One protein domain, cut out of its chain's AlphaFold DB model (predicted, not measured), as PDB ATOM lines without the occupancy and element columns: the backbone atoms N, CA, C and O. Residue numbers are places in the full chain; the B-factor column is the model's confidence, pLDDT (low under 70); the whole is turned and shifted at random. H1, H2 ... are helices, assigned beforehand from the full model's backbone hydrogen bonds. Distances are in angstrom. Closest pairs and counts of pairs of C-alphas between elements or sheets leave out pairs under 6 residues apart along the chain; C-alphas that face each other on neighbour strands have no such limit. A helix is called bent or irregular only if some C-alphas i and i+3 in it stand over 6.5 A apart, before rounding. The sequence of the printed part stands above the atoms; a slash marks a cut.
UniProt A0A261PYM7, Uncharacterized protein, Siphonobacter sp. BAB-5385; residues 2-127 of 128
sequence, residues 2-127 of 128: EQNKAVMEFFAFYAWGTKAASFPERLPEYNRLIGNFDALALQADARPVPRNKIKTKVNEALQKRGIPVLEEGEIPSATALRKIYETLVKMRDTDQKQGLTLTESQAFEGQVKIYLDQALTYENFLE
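Overview. This is residues 2 to 127 of the 128 residues of an uncharacterized protein of Siphonobacter sp. BAB-5385 (UniProt A0A261PYM7). Four helices, H1, H2, H4 and H5, stand side by side in an elongated up-and-down bundle, each running against the one before it in the chain, and they ring the bundle in the order H1, H2, H4, H5 and back to H1. H1 is the short member of the ring, and the small helix H3 lies beyond the end of the bundle where H2 ends and H4 begins, between the two links that join it to them. The printed part has 126 residues with five named helices, H1 to H5 along the chain, and no named strand; the class is all helix, with 98 of the residues in named helices. The whole is only just compact, close to loose, with a radius of gyration of the C-alphas of 16.3 A, and the C-alphas span 54 by 27 by 21 A.

Arrangement. H2, residues 20 to 46, is the longest helix, with 27 residues; it has a kink of 56 degrees near residue 27. It is irregular, with C-alphas 21 and 24 at 7.5 A from each other, and its line is a rough one. H4, residues 76 to 98, touches H2 with 36 pairs of C-alphas within 8 A, the closest being those of Ala 41 and Ala 78, 4.5 A apart. The two run opposite ways at a shallow tilt of 14 degrees. H5, residues 102 to 125, forms a helical hairpin with H4: they touch and run opposite ways at a shallow tilt of 15 degrees, and their closest C-alphas are those of Ser 77 and Ala 119, at 4.1 A. H1, residues 2 to 14, forms a second helical hairpin, with H2, opposite ways at a shallow tilt of 24 degrees. H2 touches H1 with residues 29 to 37 alone, and the closest C-alphas are those of Val 7 and Leu 33, at 6.8 A. H1 also touches H5, opposite ways at a shallow tilt of 12 degrees; H5 does so with residues 105 to 116 alone, and the closest C-alphas are those of Phe 11 and Glu 109, at 6.3 A. H1 and H4 are apart, and so are H2 and H5. H3, residues 54 to 64, touches no helix; it is only just apart from H5, with the closest C-alphas 8.1 A from each other. In H1, H3, H4 and H5 every O i to N i+4 pair is within hydrogen-bond range; in H2 18 of 23 are.

Along the chain. H2 measures 37.0 A from its first to its last C-alpha; the C-alpha of Ala 20 is at (-38.024, -6.746, 22.538), and the C-alpha of Ala 46 is at (-50.862, 13.040, 51.088). H4 measures 32.7 A from Pro 76 to Gln 98. H5 measures 34.4 A and ends at Phe 125, with its C-alpha at (-35.660, 21.036, 52.168). H1 begins at Glu 2, with its C-alpha at (-34.241, 1.573, 48.838), and measures 18.8 A. H3 measures 15.4 A from Ile 54 to Lys 64.

Size, cuts and confidence. The two C-alphas farthest apart are those of Ala 21 and Lys 53, at 53.9 A, and the first and last printed C-alphas, of Glu 2 and Glu 127, are 18.5 A apart. The printed part has no cut. The links from H1 to H2 and from H4 to H5 are tight, the link from H2 to H3 is short, and the link from H3 to H4, with 11 residues, is long. The mean pLDDT of the printed part is 87.4; residues 49 to 59, residue 62 and residues 66 to 74 are under 70, and the mean of H3 is 68.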
ATOM      1  N   GLU A   2     -34.159   2.885  49.506       78.06
ATOM      2  CA  GLU A   2     -34.241   1.573  48.838       78.06
ATOM      3  C   GLU A   2     -34.725   1.653  47.378       78.06
ATOM      4  O   GLU A   2     -34.115   1.053  46.499       78.06
ATOM      5  N   GLN A   3     -35.736   2.483  47.086       86.62
ATOM      6  CA  GLN A   3     -36.252   2.633  45.716       86.62
ATOM      7  C   GLN A   3     -35.277   3.349  44.774       86.62
ATOM      8  O   GLN A   3     -35.139   2.959  43.619       86.62
ATOM      9  N   ASN A   4     -34.536   4.342  45.279       89.25
ATOM     10  CA  ASN A   4     -33.498   5.031  44.509       89.25
ATOM     11  C   ASN A   4     -32.397   4.050  44.100       89.25
ATOM     12  O   ASN A   4     -31.938   4.073  42.966       89.25
ATOM     13  N   LYS A   5     -31.992   3.167  45.019       94.06
ATOM     14  CA  LYS A   5     -31.016   2.119  44.723       94.06
ATOM     15  C   LYS A   5     -31.562   1.148  43.674       94.06
ATOM     16  O   LYS A   5     -30.908   0.945  42.659       94.06
ATOM     17  N   ALA A   6     -32.772   0.631  43.883       95.19
ATOM     18  CA  ALA A   6     -33.406  -0.328  42.983       95.19
ATOM     19  C   ALA A   6     -33.502   0.178  41.535       95.19
ATOM     20  O   ALA A   6     -33.156  -0.539  40.600       95.19
ATOM     21  N   VAL A   7     -33.930   1.429  41.333       96.38
ATOM     22  CA  VAL A   7     -34.040   1.983  39.977       96.38
ATOM     23  C   VAL A   7     -32.673   2.229  39.335       96.38
ATOM     24  O   VAL A   7     -32.522   2.038  38.133       96.38
ATOM     25  N   MET A   8     -31.652   2.599  40.117       96.94
ATOM     26  CA  MET A   8     -30.286   2.736  39.597       96.94
ATOM     27  C   MET A   8     -29.675   1.377  39.234       96.94
ATOM     28  O   MET A   8     -29.004   1.272  38.212       96.94
ATOM     29  N   GLU A   9     -29.931   0.332  40.023       96.69
ATOM     30  CA  GLU A   9     -29.521  -1.039  39.693       96.69
ATOM     31  C   GLU A   9     -30.191  -1.512  38.401       96.69
ATOM     32  O   GLU A   9     -29.513  -2.030  37.516       96.69
ATOM     33  N   PHE A  10     -31.492  -1.254  38.242       96.44
ATOM     34  CA  PHE A  10     -32.218  -1.551  37.009       96.44
ATOM     35  C   PHE A  10     -31.577  -0.890  35.781       96.44
ATOM     36  O   PHE A  10     -31.304  -1.563  34.785       96.44
ATOM     37  N   PHE A  11     -31.274   0.410  35.857       96.38
ATOM     38  CA  PHE A  11     -30.579   1.093  34.769       96.38
ATOM     39  C   PHE A  11     -29.177   0.533  34.535       96.38
ATOM     40  O   PHE A  11     -28.803   0.361  33.382       96.38
ATOM     41  N   ALA A  12     -28.429   0.169  35.577       96.00
ATOM     42  CA  ALA A  12     -27.112  -0.445  35.416       96.00
ATOM     43  C   ALA A  12     -27.175  -1.786  34.662       96.00
ATOM     44  O   ALA A  12     -26.325  -2.047  33.810       96.00
ATOM     45  N   PHE A  13     -28.196  -2.615  34.918       93.56
ATOM     46  CA  PHE A  13     -28.388  -3.889  34.214       93.56
ATOM     47  C   PHE A  13     -28.734  -3.715  32.729       93.56
ATOM     48  O   PHE A  13     -28.293  -4.518  31.906       93.56
ATOM     49  N   TYR A  14     -29.485  -2.670  32.371       92.12
ATOM     50  CA  TYR A  14     -29.988  -2.452  31.004       92.12
ATOM     51  C   TYR A  14     -29.387  -1.223  30.306       92.12
ATOM     52  O   TYR A  14     -29.888  -0.778  29.266       92.12
ATOM     53  N   ALA A  15     -28.282  -0.696  30.845       86.44
ATOM     54  CA  ALA A  15     -27.603   0.504  30.357       86.44
ATOM     55  C   ALA A  15     -27.189   0.381  28.888       86.44
ATOM     56  O   ALA A  15     -27.198   1.365  28.159       86.44
ATOM     57  N   TRP A  16     -26.868  -0.835  28.442       90.25
ATOM     58  CA  TRP A  16     -26.394  -1.123  27.087       90.25
ATOM     59  C   TRP A  16     -27.512  -1.322  26.055       90.25
ATOM     60  O   TRP A  16     -27.234  -1.636  24.898       90.25
ATOM     61  N   GLY A  17     -28.766  -1.125  26.463       94.06
ATOM     62  CA  GLY A  17     -29.944  -1.415  25.657       94.06
ATOM     63  C   GLY A  17     -30.462  -2.839  25.852       94.06
ATOM     64  O   GLY A  17     -29.914  -3.649  26.604       94.06
ATOM     65  N   THR A  18     -31.561  -3.146  25.176       97.06
ATOM     66  CA  THR A  18     -32.312  -4.395  25.316       97.06
ATOM     67  C   THR A  18     -32.864  -4.848  23.964       97.06
ATOM     68  O   THR A  18     -32.798  -4.143  22.959       97.06
ATOM     69  N   LYS A  19     -33.439  -6.053  23.928       97.38
ATOM     70  CA  LYS A  19     -34.204  -6.548  22.778       97.38
ATOM     71  C   LYS A  19     -35.651  -6.773  23.200       97.38
ATOM     72  O   LYS A  19     -35.888  -7.287  24.294       97.38
ATOM     73  N   ALA A  20     -36.598  -6.487  22.303       96.56
ATOM     74  CA  ALA A  20     -38.024  -6.746  22.538       96.56
ATOM     75  C   ALA A  20     -38.294  -8.214  22.915       96.56
ATOM     76  O   ALA A  20     -39.095  -8.501  23.796       96.56
ATOM     77  N   ALA A  21     -37.564  -9.154  22.304       97.44
ATOM     78  CA  ALA A  21     -37.722 -10.585  22.565       97.44
ATOM     79  C   ALA A  21     -37.452 -10.987  24.029       97.44
ATOM     80  O   ALA A  21     -38.049 -11.946  24.503       97.44
ATOM     81  N   SER A  22     -36.591 -10.257  24.749       96.75
ATOM     82  CA  SER A  22     -36.316 -10.509  26.171       96.75
ATOM     83  C   SER A  22     -37.144  -9.630  27.114       96.75
ATOM     84  O   SER A  22     -36.936  -9.668  28.322       96.75
ATOM     85  N   PHE A  23     -38.096  -8.839  26.602       97.94
ATOM     86  CA  PHE A  23     -38.979  -8.010  27.432       97.94
ATOM     87  C   PHE A  23     -39.703  -8.781  28.552       97.94
ATOM     88  O   PHE A  23     -39.755  -8.256  29.668       97.94
ATOM     89  N   PRO A  24     -40.210 -10.017  28.339       98.25
ATOM     90  CA  PRO A  24     -40.882 -10.761  29.405       98.25
ATOM     91  C   PRO A  24     -40.031 -10.966  30.667       98.25
ATOM     92  O   PRO A  24     -40.584 -11.029  31.760       98.25
ATOM     93  N   GLU A  25     -38.700 -11.009  30.540       96.44
ATOM     94  CA  GLU A  25     -37.770 -11.145  31.671       96.44
ATOM     95  C   GLU A  25     -37.730  -9.883  32.549       96.44
ATOM     96  O   GLU A  25     -37.456  -9.963  33.744       96.44
ATOM     97  N   ARG A  26     -38.022  -8.712  31.968       97.06
ATOM     98  CA  ARG A  26     -37.946  -7.397  32.630       97.06
ATOM     99  C   ARG A  26     -39.289  -6.888  33.124       97.06
ATOM    100  O   ARG A  26     -39.330  -6.034  34.007       97.06
ATOM    101  N   LEU A  27     -40.390  -7.395  32.573       98.00
ATOM    102  CA  LEU A  27     -41.740  -6.947  32.910       98.00
ATOM    103  C   LEU A  27     -42.039  -6.966  34.426       98.00
ATOM    104  O   LEU A  27     -42.591  -5.973  34.912       98.00
ATOM    105  N   PRO A  28     -41.675  -8.010  35.203       98.12
ATOM    106  CA  PRO A  28     -41.903  -7.997  36.649       98.12
ATOM    107  C   PRO A  28     -41.194  -6.833  37.348       98.12
ATOM    108  O   PRO A  28     -41.766  -6.193  38.230       98.12
ATOM    109  N   GLU A  29     -39.976  -6.523  36.911       97.12
ATOM    110  CA  GLU A  29     -39.151  -5.473  37.496       97.12
ATOM    111  C   GLU A  29     -39.661  -4.075  37.124       97.12
ATOM    112  O   GLU A  29     -39.774  -3.213  37.996       97.12
ATOM    113  N   TYR A  30     -40.105  -3.872  35.876       98.19
ATOM    114  CA  TYR A  30     -40.836  -2.660  35.495       98.19
ATOM    115  C   TYR A  30     -42.065  -2.444  36.372       98.19
ATOM    116  O   TYR A  30     -42.241  -1.358  36.920       98.19
ATOM    117  N   ASN A  31     -42.906  -3.467  36.526       98.44
ATOM    118  CA  ASN A  31     -44.137  -3.362  37.307       98.44
ATOM    119  C   ASN A  31     -43.847  -3.022  38.774       98.44
ATOM    120  O   ASN A  31     -44.539  -2.186  39.357       98.44
ATOM    121  N   ARG A  32     -42.797  -3.618  39.347       98.00
ATOM    122  CA  ARG A  32     -42.340  -3.328  40.708       98.00
ATOM    123  C   ARG A  32     -41.904  -1.871  40.855       98.00
ATOM    124  O   ARG A  32     -42.388  -1.182  41.750       98.00
ATOM    125  N   LEU A  33     -41.023  -1.387  39.978       97.94
ATOM    126  CA  LEU A  33     -40.529  -0.008  40.029       97.94
ATOM    127  C   LEU A  33     -41.660   1.003  39.809       97.94
ATOM    128  O   LEU A  33     -41.787   1.952  40.578       97.94
ATOM    129  N   ILE A  34     -42.512   0.770  38.809       98.31
ATOM    130  CA  ILE A  34     -43.675   1.608  38.497       98.31
ATOM    131  C   ILE A  34     -44.602   1.715  39.713       98.31
ATOM    132  O   ILE A  34     -44.924   2.826  40.129       98.31
ATOM    133  N   GLY A  35     -44.982   0.584  40.318       97.56
ATOM    134  CA  GLY A  35     -45.849   0.576  41.498       97.56
ATOM    135  C   GLY A  35     -45.214   1.272  42.704       97.56
ATOM    136  O   GLY A  35     -45.885   2.018  43.412       97.56
ATOM    137  N   ASN A  36     -43.908   1.091  42.912       97.50
ATOM    138  CA  ASN A  36     -43.198   1.732  44.016       97.50
ATOM    139  C   ASN A  36     -43.140   3.257  43.863       97.50
ATOM    140  O   ASN A  36     -43.378   3.968  44.838       97.50
ATOM    141  N   PHE A  37     -42.845   3.777  42.667       97.44
ATOM    142  CA  PHE A  37     -42.806   5.228  42.447       97.44
ATOM    143  C   PHE A  37     -44.194   5.871  42.460       97.44
ATOM    144  O   PHE A  37     -44.321   6.978  42.978       97.44
ATOM    145  N   ASP A  38     -45.227   5.179  41.977       96.50
ATOM    146  CA  ASP A  38     -46.612   5.648  42.090       96.50
ATOM    147  C   ASP A  38     -47.059   5.725  43.562       96.50
ATOM    148  O   ASP A  38     -47.544   6.755  44.032       96.50
ATOM    149  N   ALA A  39     -46.769   4.681  44.348       96.12
ATOM    150  CA  ALA A  39     -47.042   4.675  45.783       96.12
ATOM    151  C   ALA A  39     -46.281   5.785  46.528       96.12
ATOM    152  O   ALA A  39     -46.849   6.445  47.400       96.12
ATOM    153  N   LEU A  40     -45.009   6.024  46.185       94.00
ATOM    154  CA  LEU A  40     -44.226   7.119  46.762       94.00
ATOM    155  C   LEU A  40     -44.803   8.489  46.397       94.00
ATOM    156  O   LEU A  40     -44.870   9.358  47.265       94.00
ATOM    157  N   ALA A  41     -45.232   8.686  45.148       93.25
ATOM    158  CA  ALA A  41     -45.873   9.926  44.725       93.25
ATOM    159  C   ALA A  41     -47.155  10.170  45.529       93.25
ATOM    160  O   ALA A  41     -47.302  11.242  46.110       93.25
ATOM    161  N   LEU A  42     -48.023   9.159  45.655       92.56
ATOM    162  CA  LEU A  42     -49.247   9.232  46.460       92.56
ATOM    163  C   LEU A  42     -48.956   9.574  47.931       92.56
ATOM    164  O   LEU A  42     -49.623  10.422  48.523       92.56
ATOM    165  N   GLN A  43     -47.943   8.941  48.526       91.31
ATOM    166  CA  GLN A  43     -47.532   9.225  49.903       91.31
ATOM    167  C   GLN A  43     -46.998  10.649  50.065       91.31
ATOM    168  O   GLN A  43     -47.339  11.321  51.038       91.31
ATOM    169  N   ALA A  44     -46.157  11.111  49.139       88.88
ATOM    170  CA  ALA A  44     -45.606  12.459  49.174       88.88
ATOM    171  C   ALA A  44     -46.710  13.518  49.050       88.88
ATOM    172  O   ALA A  44     -46.657  14.521  49.764       88.88
ATOM    173  N   ASP A  45     -47.718  13.258  48.213       87.00
ATOM    174  CA  ASP A  45     -48.870  14.133  47.976       87.00
ATOM    175  C   ASP A  45     -49.796  14.224  49.204       87.00
ATOM    176  O   ASP A  45     -50.297  15.288  49.559       87.00
ATOM    177  N   ALA A  46     -49.989  13.108  49.914       85.88
ATOM    178  CA  ALA A  46     -50.862  13.040  51.088       85.88
ATOM    179  C   ALA A  46     -50.258  13.675  52.355       85.88
ATOM    180  O   ALA A  46     -50.977  14.003  53.303       85.88
ATOM    181  N   ARG A  47     -48.930  13.818  52.420       81.25
ATOM    182  CA  ARG A  47     -48.247  14.378  53.592       81.25
ATOM    183  C   ARG A  47     -48.475  15.899  53.663       81.25
ATOM    184  O   ARG A  47     -48.223  16.592  52.673       81.25
ATOM    185  N   PRO A  48     -48.827  16.462  54.835       70.88
ATOM    186  CA  PRO A  48     -48.991  17.902  54.988       70.88
ATOM    187  C   PRO A  48     -47.711  18.653  54.608       70.88
ATOM    188  O   PRO A  48     -46.603  18.241  54.965       70.88
ATOM    189  N   VAL A  49     -47.851  19.783  53.916       66.81
ATOM    190  CA  VAL A  49     -46.737  20.721  53.745       66.81
ATOM    191  C   VAL A  49     -46.586  21.507  55.053       66.81
ATOM    192  O   VAL A  49     -47.567  22.124  55.487       66.81
ATOM    193  N   PRO A  50     -45.406  21.509  55.701       63.12
ATOM    194  CA  PRO A  50     -45.201  22.251  56.940       63.12
ATOM    195  C   PRO A  50     -45.597  23.725  56.774       63.12
ATOM    196  O   PRO A  50     -45.100  24.425  55.887       63.12
ATOM    197  N   ARG A  51     -46.499  24.224  57.629       56.44
ATOM    198  CA  ARG A  51     -46.843  25.653  57.682       56.44
ATOM    199  C   ARG A  51     -45.691  26.409  58.336       56.44
ATOM    200  O   ARG A  51     -45.654  26.543  59.554       56.44
ATOM    201  N   ASN A  52     -44.747  26.909  57.546       54.34
ATOM    202  CA  ASN A  52     -43.721  27.810  58.062       54.34
ATOM    203  C   ASN A  52     -43.255  28.813  56.993       54.34
ATOM    204  O   ASN A  52     -43.414  28.556  55.798       54.34
ATOM    205  N   LYS A  53     -42.612  29.920  57.411       54.53
ATOM    206  CA  LYS A  53     -41.986  30.998  56.586       54.53
ATOM    207  C   LYS A  53     -40.937  30.507  55.558       54.53
ATOM    208  O   LYS A  53     -40.229  31.284  54.925       54.53
ATOM    209  N   ILE A  54     -40.815  29.194  55.448       59.09
ATOM    210  CA  ILE A  54     -39.888  28.396  54.675       59.09
ATOM    211  C   ILE A  54     -40.306  28.355  53.195       59.09
ATOM    212  O   ILE A  54     -39.436  28.537  52.351       59.09
ATOM    213  N   LYS A  55     -41.608  28.261  52.859       61.12
ATOM    214  CA  LYS A  55     -42.105  28.315  51.459       61.12
ATOM    215  C   LYS A  55     -41.623  29.563  50.702       61.12
ATOM    216  O   LYS A  55     -41.259  29.482  49.535       61.12
ATOM    217  N   THR A  56     -41.579  30.716  51.367       65.44
ATOM    218  CA  THR A  56     -41.103  31.970  50.762       65.44
ATOM    219  C   THR A  56     -39.601  31.908  50.476       65.44
ATOM    220  O   THR A  56     -39.175  32.216  49.368       65.44
ATOM    221  N   LYS A  57     -38.807  31.392  51.427       65.56
ATOM    222  CA  LYS A  57     -37.364  31.171  51.241       65.56
ATOM    223  C   LYS A  57     -37.050  30.123  50.163       65.56
ATOM    224  O   LYS A  57     -36.042  30.266  49.477       65.56
ATOM    225  N   VAL A  58     -37.901  29.100  49.987       66.19
ATOM    226  CA  VAL A  58     -37.817  28.135  48.866       66.19
ATOM    227  C   VAL A  58     -37.907  28.868  47.556       66.19
ATOM    228  O   VAL A  58     -37.028  28.739  46.711       66.19
ATOM    229  N   ASN A  59     -38.995  29.619  47.398       67.00
ATOM    230  CA  ASN A  59     -39.318  30.212  46.123       67.00
ATOM    231  C   ASN A  59     -38.228  31.215  45.715       67.00
ATOM    232  O   ASN A  59     -37.802  31.232  44.563       67.00
ATOM    233  N   GLU A  60     -37.673  31.942  46.687       72.06
ATOM    234  CA  GLU A  60     -36.503  32.803  46.499       72.06
ATOM    235  C   GLU A  60     -35.225  32.033  46.111       72.06
ATOM    236  O   GLU A  60     -34.462  32.488  45.257       72.06
ATOM    237  N   ALA A  61     -34.953  30.873  46.719       71.44
ATOM    238  CA  ALA A  61     -33.766  30.068  46.415       71.44
ATOM    239  C   ALA A  61     -33.852  29.367  45.046       71.44
ATOM    240  O   ALA A  61     -32.853  29.297  44.327       71.44
ATOM    241  N   LEU A  62     -35.036  28.875  44.671       68.75
ATOM    242  CA  LEU A  62     -35.301  28.249  43.373       68.75
ATOM    243  C   LEU A  62     -35.240  29.268  42.234       68.75
ATOM    244  O   LEU A  62     -34.562  29.008  41.239       68.75
ATOM    245  N   GLN A  63     -35.819  30.462  42.419       74.44
ATOM    246  CA  GLN A  63     -35.686  31.564  41.456       74.44
ATOM    247  C   GLN A  63     -34.224  31.919  41.191       74.44
ATOM    248  O   GLN A  63     -33.832  32.077  40.036       74.44
ATOM    249  N   LYS A  64     -33.383  31.975  42.234       77.00
ATOM    250  CA  LYS A  64     -31.938  32.233  42.085       77.00
ATOM    251  C   LYS A  64     -31.204  31.171  41.265       77.00
ATOM    252  O   LYS A  64     -30.139  31.456  40.730       77.00
ATOM    253  N   ARG A  65     -31.752  29.958  41.171       73.25
ATOM    254  CA  ARG A  65     -31.210  28.845  40.377       73.25
ATOM    255  C   ARG A  65     -31.891  28.697  39.009       73.25
ATOM    256  O   ARG A  65     -31.577  27.754  38.294       73.25
ATOM    257  N   GLY A  66     -32.804  29.605  38.646       65.38
ATOM    258  CA  GLY A  66     -33.577  29.531  37.402       65.38
ATOM    259  C   GLY A  66     -34.626  28.413  37.387       65.38
ATOM    260  O   GLY A  66     -35.082  28.019  36.319       65.38
ATOM    261  N   ILE A  67     -34.993  27.886  38.558       60.47
ATOM    262  CA  ILE A  67     -35.985  26.821  38.706       60.47
ATOM    263  C   ILE A  67     -37.352  27.482  38.965       60.47
ATOM    264  O   ILE A  67     -37.437  28.339  39.851       60.47
ATOM    265  N   PRO A  68     -38.416  27.129  38.214       53.84
ATOM    266  CA  PRO A  68     -39.760  27.661  38.425       53.84
ATOM    267  C   PRO A  68     -40.235  27.489  39.870       53.84
ATOM    268  O   PRO A  68     -39.949  26.484  40.522       53.84
ATOM    269  N   VAL A  69     -40.957  28.492  40.365       61.62
ATOM    270  CA  VAL A  69     -41.504  28.509  41.724       61.62
ATOM    271  C   VAL A  69     -42.804  27.740  41.828       61.62
ATOM    272  O   VAL A  69     -43.532  27.590  40.855       61.62
ATOM    273  N   LEU A  70     -43.069  27.256  43.035       57.06
ATOM    274  CA  LEU A  70     -44.145  26.319  43.310       57.06
ATOM    275  C   LEU A  70     -45.481  27.052  43.428       57.06
ATOM    276  O   LEU A  70     -45.593  27.987  44.230       57.06
ATOM    277  N   GLU A  71     -46.484  26.603  42.675       57.44
ATOM    278  CA  GLU A  71     -47.869  27.061  42.804       57.44
ATOM    279  C   GLU A  71     -48.518  26.523  44.095       57.44
ATOM    280  O   GLU A  71     -48.056  25.561  44.721       57.44
ATOM    281  N   GLU A  72     -49.585  27.175  44.563       55.03
ATOM    282  CA  GLU A  72     -50.313  26.695  45.738       55.03
ATOM    283  C   GLU A  72     -51.017  25.364  45.444       55.03
ATOM    284  O   GLU A  72     -51.864  25.276  44.564       55.03
ATOM    285  N   GLY A  73     -50.686  24.329  46.224       59.34
ATOM    286  CA  GLY A  73     -51.321  23.008  46.156       59.34
ATOM    287  C   GLY A  73     -50.441  21.920  45.546       59.34
ATOM    288  O   GLY A  73     -50.671  20.751  45.834       59.34
ATOM    289  N   GLU A  74     -49.392  22.275  44.802       66.31
ATOM    290  CA  GLU A  74     -48.453  21.289  44.265       66.31
ATOM    291  C   GLU A  74     -47.365  20.934  45.289       66.31
ATOM    292  O   GLU A  74     -46.660  21.808  45.809       66.31
ATOM    293  N   ILE A  75     -47.215  19.638  45.583       80.56
ATOM    294  CA  ILE A  75     -46.085  19.119  46.354       80.56
ATOM    295  C   ILE A  75     -44.992  18.721  45.353       80.56
ATOM    296  O   ILE A  75     -45.131  17.716  44.659       80.56
ATOM    297  N   PRO A  76     -43.883  19.469  45.254       84.00
ATOM    298  CA  PRO A  76     -42.963  19.330  44.123       84.00
ATOM    299  C   PRO A  76     -42.216  17.999  44.128       84.00
ATOM    300  O   PRO A  76     -41.906  17.453  43.072       84.00
ATOM    301  N   SER A  77     -41.949  17.451  45.317       88.69
ATOM    302  CA  SER A  77     -41.421  16.097  45.464       88.69
ATOM    303  C   SER A  77     -42.406  15.051  44.945       88.69
ATOM    304  O   SER A  77     -41.985  14.136  44.242       88.69
ATOM    305  N   ALA A  78     -43.709  15.204  45.205       91.12
ATOM    306  CA  ALA A  78     -44.746  14.330  44.658       91.12
ATOM    307  C   ALA A  78     -44.822  14.441  43.128       91.12
ATOM    308  O   ALA A  78     -44.866  13.420  42.441       91.12
ATOM    309  N   THR A  79     -44.747  15.659  42.579       91.00
ATOM    310  CA  THR A  79     -44.680  15.883  41.126       91.00
ATOM    311  C   THR A  79     -43.441  15.223  40.515       91.00
ATOM    312  O   THR A  79     -43.559  14.508  39.520       91.00
ATOM    313  N   ALA A  80     -42.264  15.380  41.122       92.44
ATOM    314  CA  ALA A  80     -41.036  14.746  40.649       92.44
ATOM    315  C   ALA A  80     -41.119  13.207  40.700       92.44
ATOM    316  O   ALA A  80     -40.767  12.536  39.730       92.44
ATOM    317  N   LEU A  81     -41.661  12.633  41.780       95.19
ATOM    318  CA  LEU A  81     -41.893  11.187  41.896       95.19
ATOM    319  C   LEU A  81     -42.865  10.674  40.823       95.19
ATOM    320  O   LEU A  81     -42.599   9.653  40.187       95.19
ATOM    321  N   ARG A  82     -43.940  11.421  40.548       95.69
ATOM    322  CA  ARG A  82     -44.889  11.113  39.470       95.69
ATOM    323  C   ARG A  82     -44.213  11.151  38.097       95.69
ATOM    324  O   ARG A  82     -44.459  10.280  37.269       95.69
ATOM    325  N   LYS A  83     -43.288  12.086  37.869       96.62
ATOM    326  CA  LYS A  83     -42.497  12.142  36.631       96.62
ATOM    327  C   LYS A  83     -41.545  10.954  36.471       96.62
ATOM    328  O   LYS A  83     -41.351  10.492  35.345       96.62
ATOM    329  N   ILE A  84     -40.997  10.408  37.560       97.50
ATOM    330  CA  ILE A  84     -40.231   9.148  37.513       97.50
ATOM    331  C   ILE A  84     -41.143   7.994  37.093       97.50
ATOM    332  O   ILE A  84     -40.804   7.268  36.160       97.50
ATOM    333  N   TYR A  85     -42.310   7.861  37.731       97.38
ATOM    334  CA  TYR A  85     -43.328   6.874  37.358       97.38
ATOM    335  C   TYR A  85     -43.679   6.958  35.861       97.38
ATOM    336  O   TYR A  85     -43.570   5.960  35.147       97.38
ATOM    337  N   GLU A  86     -44.011   8.150  35.355       98.19
ATOM    338  CA  GLU A  86     -44.352   8.374  33.942       98.19
ATOM    339  C   GLU A  86     -43.199   7.981  33.006       98.19
ATOM    340  O   GLU A  86     -43.412   7.366  31.958       98.19
ATOM    341  N   THR A  87     -41.963   8.300  33.401       98.38
ATOM    342  CA  THR A  87     -40.753   7.957  32.642       98.38
ATOM    343  C   THR A  87     -40.566   6.440  32.562       98.38
ATOM    344  O   THR A  87     -40.298   5.914  31.482       98.38
ATOM    345  N   LEU A  88     -40.767   5.720  33.671       98.50
ATOM    346  CA  LEU A  88     -40.665   4.258  33.722       98.50
ATOM    347  C   LEU A  88     -41.771   3.564  32.916       98.50
ATOM    348  O   LEU A  88     -41.486   2.589  32.222       98.50
ATOM    349  N   VAL A  89     -43.006   4.077  32.950       98.69
ATOM    350  CA  VAL A  89     -44.110   3.584  32.104       98.69
ATOM    351  C   VAL A  89     -43.755   3.739  30.629       98.69
ATOM    352  O   VAL A  89     -43.826   2.776  29.867       98.69
ATOM    353  N   LYS A  90     -43.289   4.927  30.230       98.69
ATOM    354  CA  LYS A  90     -42.880   5.188  28.847       98.69
ATOM    355  C   LYS A  90     -41.720   4.292  28.412       98.69
ATOM    356  O   LYS A  90     -41.726   3.783  27.290       98.69
ATOM    357  N   MET A  91     -40.737   4.086  29.286       98.31
ATOM    358  CA  MET A  91     -39.613   3.187  29.029       98.31
ATOM    359  C   MET A  91     -40.092   1.746  28.833       98.31
ATOM    360  O   MET A  91     -39.713   1.130  27.840       98.31
ATOM    361  N   ARG A  92     -40.959   1.230  29.717       98.56
ATOM    362  CA  ARG A  92     -41.560  -0.108  29.595       98.56
ATOM    363  C   ARG A  92     -42.262  -0.281  28.253       98.56
ATOM    364  O   ARG A  92     -42.028  -1.272  27.571       98.56
ATOM    365  N   ASP A  93     -43.101   0.676  27.869       98.56
ATOM    366  CA  ASP A  93     -43.890   0.590  26.636       98.56
ATOM    367  C   ASP A  93     -42.993   0.653  25.386       98.56
ATOM    368  O   ASP A  93     -43.259  -0.008  24.380       98.56
ATOM    369  N   THR A  94     -41.890   1.405  25.464       98.38
ATOM    370  CA  THR A  94     -40.875   1.473  24.402       98.38
ATOM    371  C   THR A  94     -40.125   0.145  24.288       98.38
ATOM    372  O   THR A  94     -40.053  -0.437  23.205       98.38
ATOM    373  N   ASP A  95     -39.650  -0.386  25.417       98.25
ATOM    374  CA  ASP A  95     -38.943  -1.665  25.501       98.25
ATOM    375  C   ASP A  95     -39.813  -2.843  25.031       98.25
ATOM    376  O   ASP A  95     -39.361  -3.690  24.260       98.25
ATOM    377  N   GLN A  96     -41.094  -2.865  25.414       98.31
ATOM    378  CA  GLN A  96     -42.057  -3.866  24.954       98.31
ATOM    379  C   GLN A  96     -42.226  -3.836  23.434       98.31
ATOM    380  O   GLN A  96     -42.322  -4.882  22.791       98.31
ATOM    381  N   LYS A  97     -42.294  -2.632  22.859       98.12
ATOM    382  CA  LYS A  97     -42.551  -2.444  21.434       98.12
ATOM    383  C   LYS A  97     -41.348  -2.820  20.574       98.12
ATOM    384  O   LYS A  97     -41.534  -3.439  19.529       98.12
ATOM    385  N   GLN A  98     -40.144  -2.405  20.965       97.56
ATOM    386  CA  GLN A  98     -38.969  -2.495  20.087       97.56
ATOM    387  C   GLN A  98     -37.651  -2.835  20.793       97.56
ATOM    388  O   GLN A  98     -36.626  -2.983  20.131       97.56
ATOM    389  N   GLY A  99     -37.659  -3.030  22.109       98.12
ATOM    390  CA  GLY A  99     -36.439  -2.974  22.904       98.12
ATOM    391  C   GLY A  99     -35.994  -1.529  23.127       98.12
ATOM    392  O   GLY A  99     -36.667  -0.579  22.728       98.12
ATOM    393  N   LEU A 100     -34.845  -1.368  23.766       98.12
ATOM    394  CA  LEU A 100     -34.218  -0.079  24.002       98.12
ATOM    395  C   LEU A 100     -32.867  -0.044  23.314       98.12
ATOM    396  O   LEU A 100     -32.047  -0.950  23.462       98.12
ATOM    397  N   THR A 101     -32.603   1.036  22.597       98.00
ATOM    398  CA  THR A 101     -31.240   1.366  22.194       98.00
ATOM    399  C   THR A 101     -30.425   1.840  23.401       98.00
ATOM    400  O   THR A 101     -30.977   2.301  24.401       98.00
ATOM    401  N   LEU A 102     -29.094   1.790  23.288       96.62
ATOM    402  CA  LEU A 102     -28.169   2.374  24.267       96.62
ATOM    403  C   LEU A 102     -28.550   3.825  24.614       96.62
ATOM    404  O   LEU A 102     -28.634   4.192  25.783       96.62
ATOM    405  N   THR A 103     -28.814   4.645  23.596       96.81
ATOM    406  CA  THR A 103     -29.140   6.062  23.780       96.81
ATOM    407  C   THR A 103     -30.498   6.261  24.450       96.81
ATOM    408  O   THR A 103     -30.619   7.133  25.305       96.81
ATOM    409  N   GLU A 104     -31.510   5.453  24.117       97.69
ATOM    410  CA  GLU A 104     -32.808   5.504  24.803       97.69
ATOM    411  C   GLU A 104     -32.673   5.104  26.276       97.69
ATOM    412  O   GLU A 104     -33.161   5.835  27.137       97.69
ATOM    413  N   SER A 105     -31.958   4.013  26.584       97.00
ATOM    414  CA  SER A 105     -31.679   3.606  27.970       97.00
ATOM    415  C   SER A 105     -31.013   4.732  28.767       97.00
ATOM    416  O   SER A 105     -31.478   5.075  29.852       97.00
ATOM    417  N   GLN A 106     -29.971   5.359  28.209       96.25
ATOM    418  CA  GLN A 106     -29.265   6.477  28.845       96.25
ATOM    419  C   GLN A 106     -30.144   7.723  29.006       96.25
ATOM    420  O   GLN A 106     -30.058   8.417  30.020       96.25
ATOM    421  N   ALA A 107     -31.001   8.021  28.027       97.62
ATOM    422  CA  ALA A 107     -31.914   9.156  28.098       97.62
ATOM    423  C   ALA A 107     -32.959   8.968  29.207       97.62
ATOM    424  O   ALA A 107     -33.181   9.886  30.001       97.62
ATOM    425  N   PHE A 108     -33.556   7.776  29.308       98.12
ATOM    426  CA  PHE A 108     -34.480   7.445  30.394       98.12
ATOM    427  C   PHE A 108     -33.787   7.496  31.758       98.12
ATOM    428  O   PHE A 108     -34.332   8.082  32.693       98.12
ATOM    429  N   GLU A 109     -32.569   6.958  31.868       98.00
ATOM    430  CA  GLU A 109     -31.777   7.029  33.098       98.00
ATOM    431  C   GLU A 109     -31.510   8.481  33.511       98.00
ATOM    432  O   GLU A 109     -31.727   8.857  34.665       98.00
ATOM    433  N   GLY A 110     -31.070   9.314  32.565       96.88
ATOM    434  CA  GLY A 110     -30.815  10.733  32.798       96.88
ATOM    435  C   GLY A 110     -32.065  11.465  33.280       96.88
ATOM    436  O   GLY A 110     -32.007  12.207  34.262       96.88
ATOM    437  N   GLN A 111     -33.211  11.203  32.652       96.44
ATOM    438  CA  GLN A 111     -34.484  11.791  33.055       96.44
ATOM    439  C   GLN A 111     -34.898  11.355  34.471       96.44
ATOM    440  O   GLN A 111     -35.264  12.201  35.288       96.44
ATOM    441  N   VAL A 112     -34.770  10.067  34.807       97.31
ATOM    442  CA  VAL A 112     -35.045   9.573  36.166       97.31
ATOM    443  C   VAL A 112     -34.098  10.198  37.193       97.31
ATOM    444  O   VAL A 112     -34.555  10.610  38.256       97.31
ATOM    445  N   LYS A 113     -32.801  10.331  36.889       96.25
ATOM    446  CA  LYS A 113     -31.818  10.972  37.782       96.25
ATOM    447  C   LYS A 113     -32.166  12.429  38.084       96.25
ATOM    448  O   LYS A 113     -32.091  12.828  39.242       96.25
ATOM    449  N   ILE A 114     -32.587  13.194  37.075       92.38
ATOM    450  CA  ILE A 114     -33.015  14.590  37.251       92.38
ATOM    451  C   ILE A 114     -34.202  14.668  38.216       92.38
ATOM    452  O   ILE A 114     -34.184  15.456  39.159       92.38
ATOM    453  N   TYR A 115     -35.223  13.832  38.021       94.81
ATOM    454  CA  TYR A 115     -36.395  13.856  38.892       94.81
ATOM    455  C   TYR A 115     -36.117  13.292  40.291       94.81
ATOM    456  O   TYR A 115     -36.688  13.778  41.264       94.81
ATOM    457  N   LEU A 116     -35.212  12.320  40.431       94.44
ATOM    458  CA  LEU A 116     -34.755  11.848  41.741       94.44
ATOM    459  C   LEU A 116     -34.045  12.957  42.519       94.44
ATOM    460  O   LEU A 116     -34.333  13.143  43.700       94.44
ATOM    461  N   ASP A 117     -33.149  13.699  41.865       90.62
ATOM    462  CA  ASP A 117     -32.456  14.839  42.473       90.62
ATOM    463  C   ASP A 117     -33.448  15.916  42.934       90.62
ATOM    464  O   ASP A 117     -33.372  16.395  44.068       90.62
ATOM    465  N   GLN A 118     -34.453  16.221  42.105       87.44
ATOM    466  CA  GLN A 118     -35.532  17.137  42.477       87.44
ATOM    467  C   GLN A 118     -36.318  16.621  43.686       87.44
ATOM    468  O   GLN A 118     -36.459  17.346  44.670       87.44
ATOM    469  N   ALA A 119     -36.789  15.370  43.659       90.19
ATOM    470  CA  ALA A 119     -37.562  14.790  44.755       90.19
ATOM    471  C   ALA A 119     -36.792  14.826  46.085       90.19
ATOM    472  O   ALA A 119     -37.341  15.256  47.100       90.19
ATOM    473  N   LEU A 120     -35.511  14.442  46.069       89.56
ATOM    474  CA  LEU A 120     -34.637  14.479  47.244       89.56
ATOM    475  C   LEU A 120     -34.380  15.903  47.727       89.56
ATOM    476  O   LEU A 120     -34.427  16.159  48.927       89.56
ATOM    477  N   THR A 121     -34.122  16.836  46.810       85.06
ATOM    478  CA  THR A 121     -33.911  18.247  47.148       85.06
ATOM    479  C   THR A 121     -35.129  18.818  47.862       85.06
ATOM    480  O   THR A 121     -34.978  19.474  48.892       85.06
ATOM    481  N   TYR A 122     -36.333  18.536  47.362       82.75
ATOM    482  CA  TYR A 122     -37.570  19.025  47.960       82.75
ATOM    483  C   TYR A 122     -37.905  18.354  49.293       82.75
ATOM    484  O   TYR A 122     -38.236  19.073  50.231       82.75
ATOM    485  N   GLU A 123     -37.795  17.028  49.424       83.44
ATOM    486  CA  GLU A 123     -38.052  16.362  50.714       83.44
ATOM    487  C   GLU A 123     -37.027  16.792  51.778       83.44
ATOM    488  O   GLU A 123     -37.433  17.180  52.871       83.44
ATOM    489  N   ASN A 124     -35.727  16.862  51.447       83.56
ATOM    490  CA  ASN A 124     -34.698  17.358  52.375       83.56
ATOM    491  C   ASN A 124     -34.984  18.790  52.822       83.56
ATOM    492  O   ASN A 124     -34.857  19.124  53.996       83.56
ATOM    493  N   PHE A 125     -35.360  19.647  51.876       76.12
ATOM    494  CA  PHE A 125     -35.660  21.036  52.168       76.12
ATOM    495  C   PHE A 125     -36.921  21.179  53.046       76.12
ATOM    496  O   PHE A 125     -36.979  22.052  53.910       76.12
ATOM    497  N   LEU A 126     -37.939  20.345  52.817       75.69
ATOM    498  CA  LEU A 126     -39.173  20.313  53.607       75.69
ATOM    499  C   LEU A 126     -39.030  19.525  54.921       75.69
ATOM    500  O   LEU A 126     -40.016  19.434  55.653       75.69
ATOM    501  N   GLU A 127     -37.841  18.985  55.205       78.88
ATOM    502  CA  GLU A 127     -37.524  18.153  56.373       78.88
ATOM    503  C   GLU A 127     -38.437  16.910  56.483       78.88
ATOM    504  O   GLU A 127     -39.014  16.636  57.537       78.88
TER     505      GLU A 127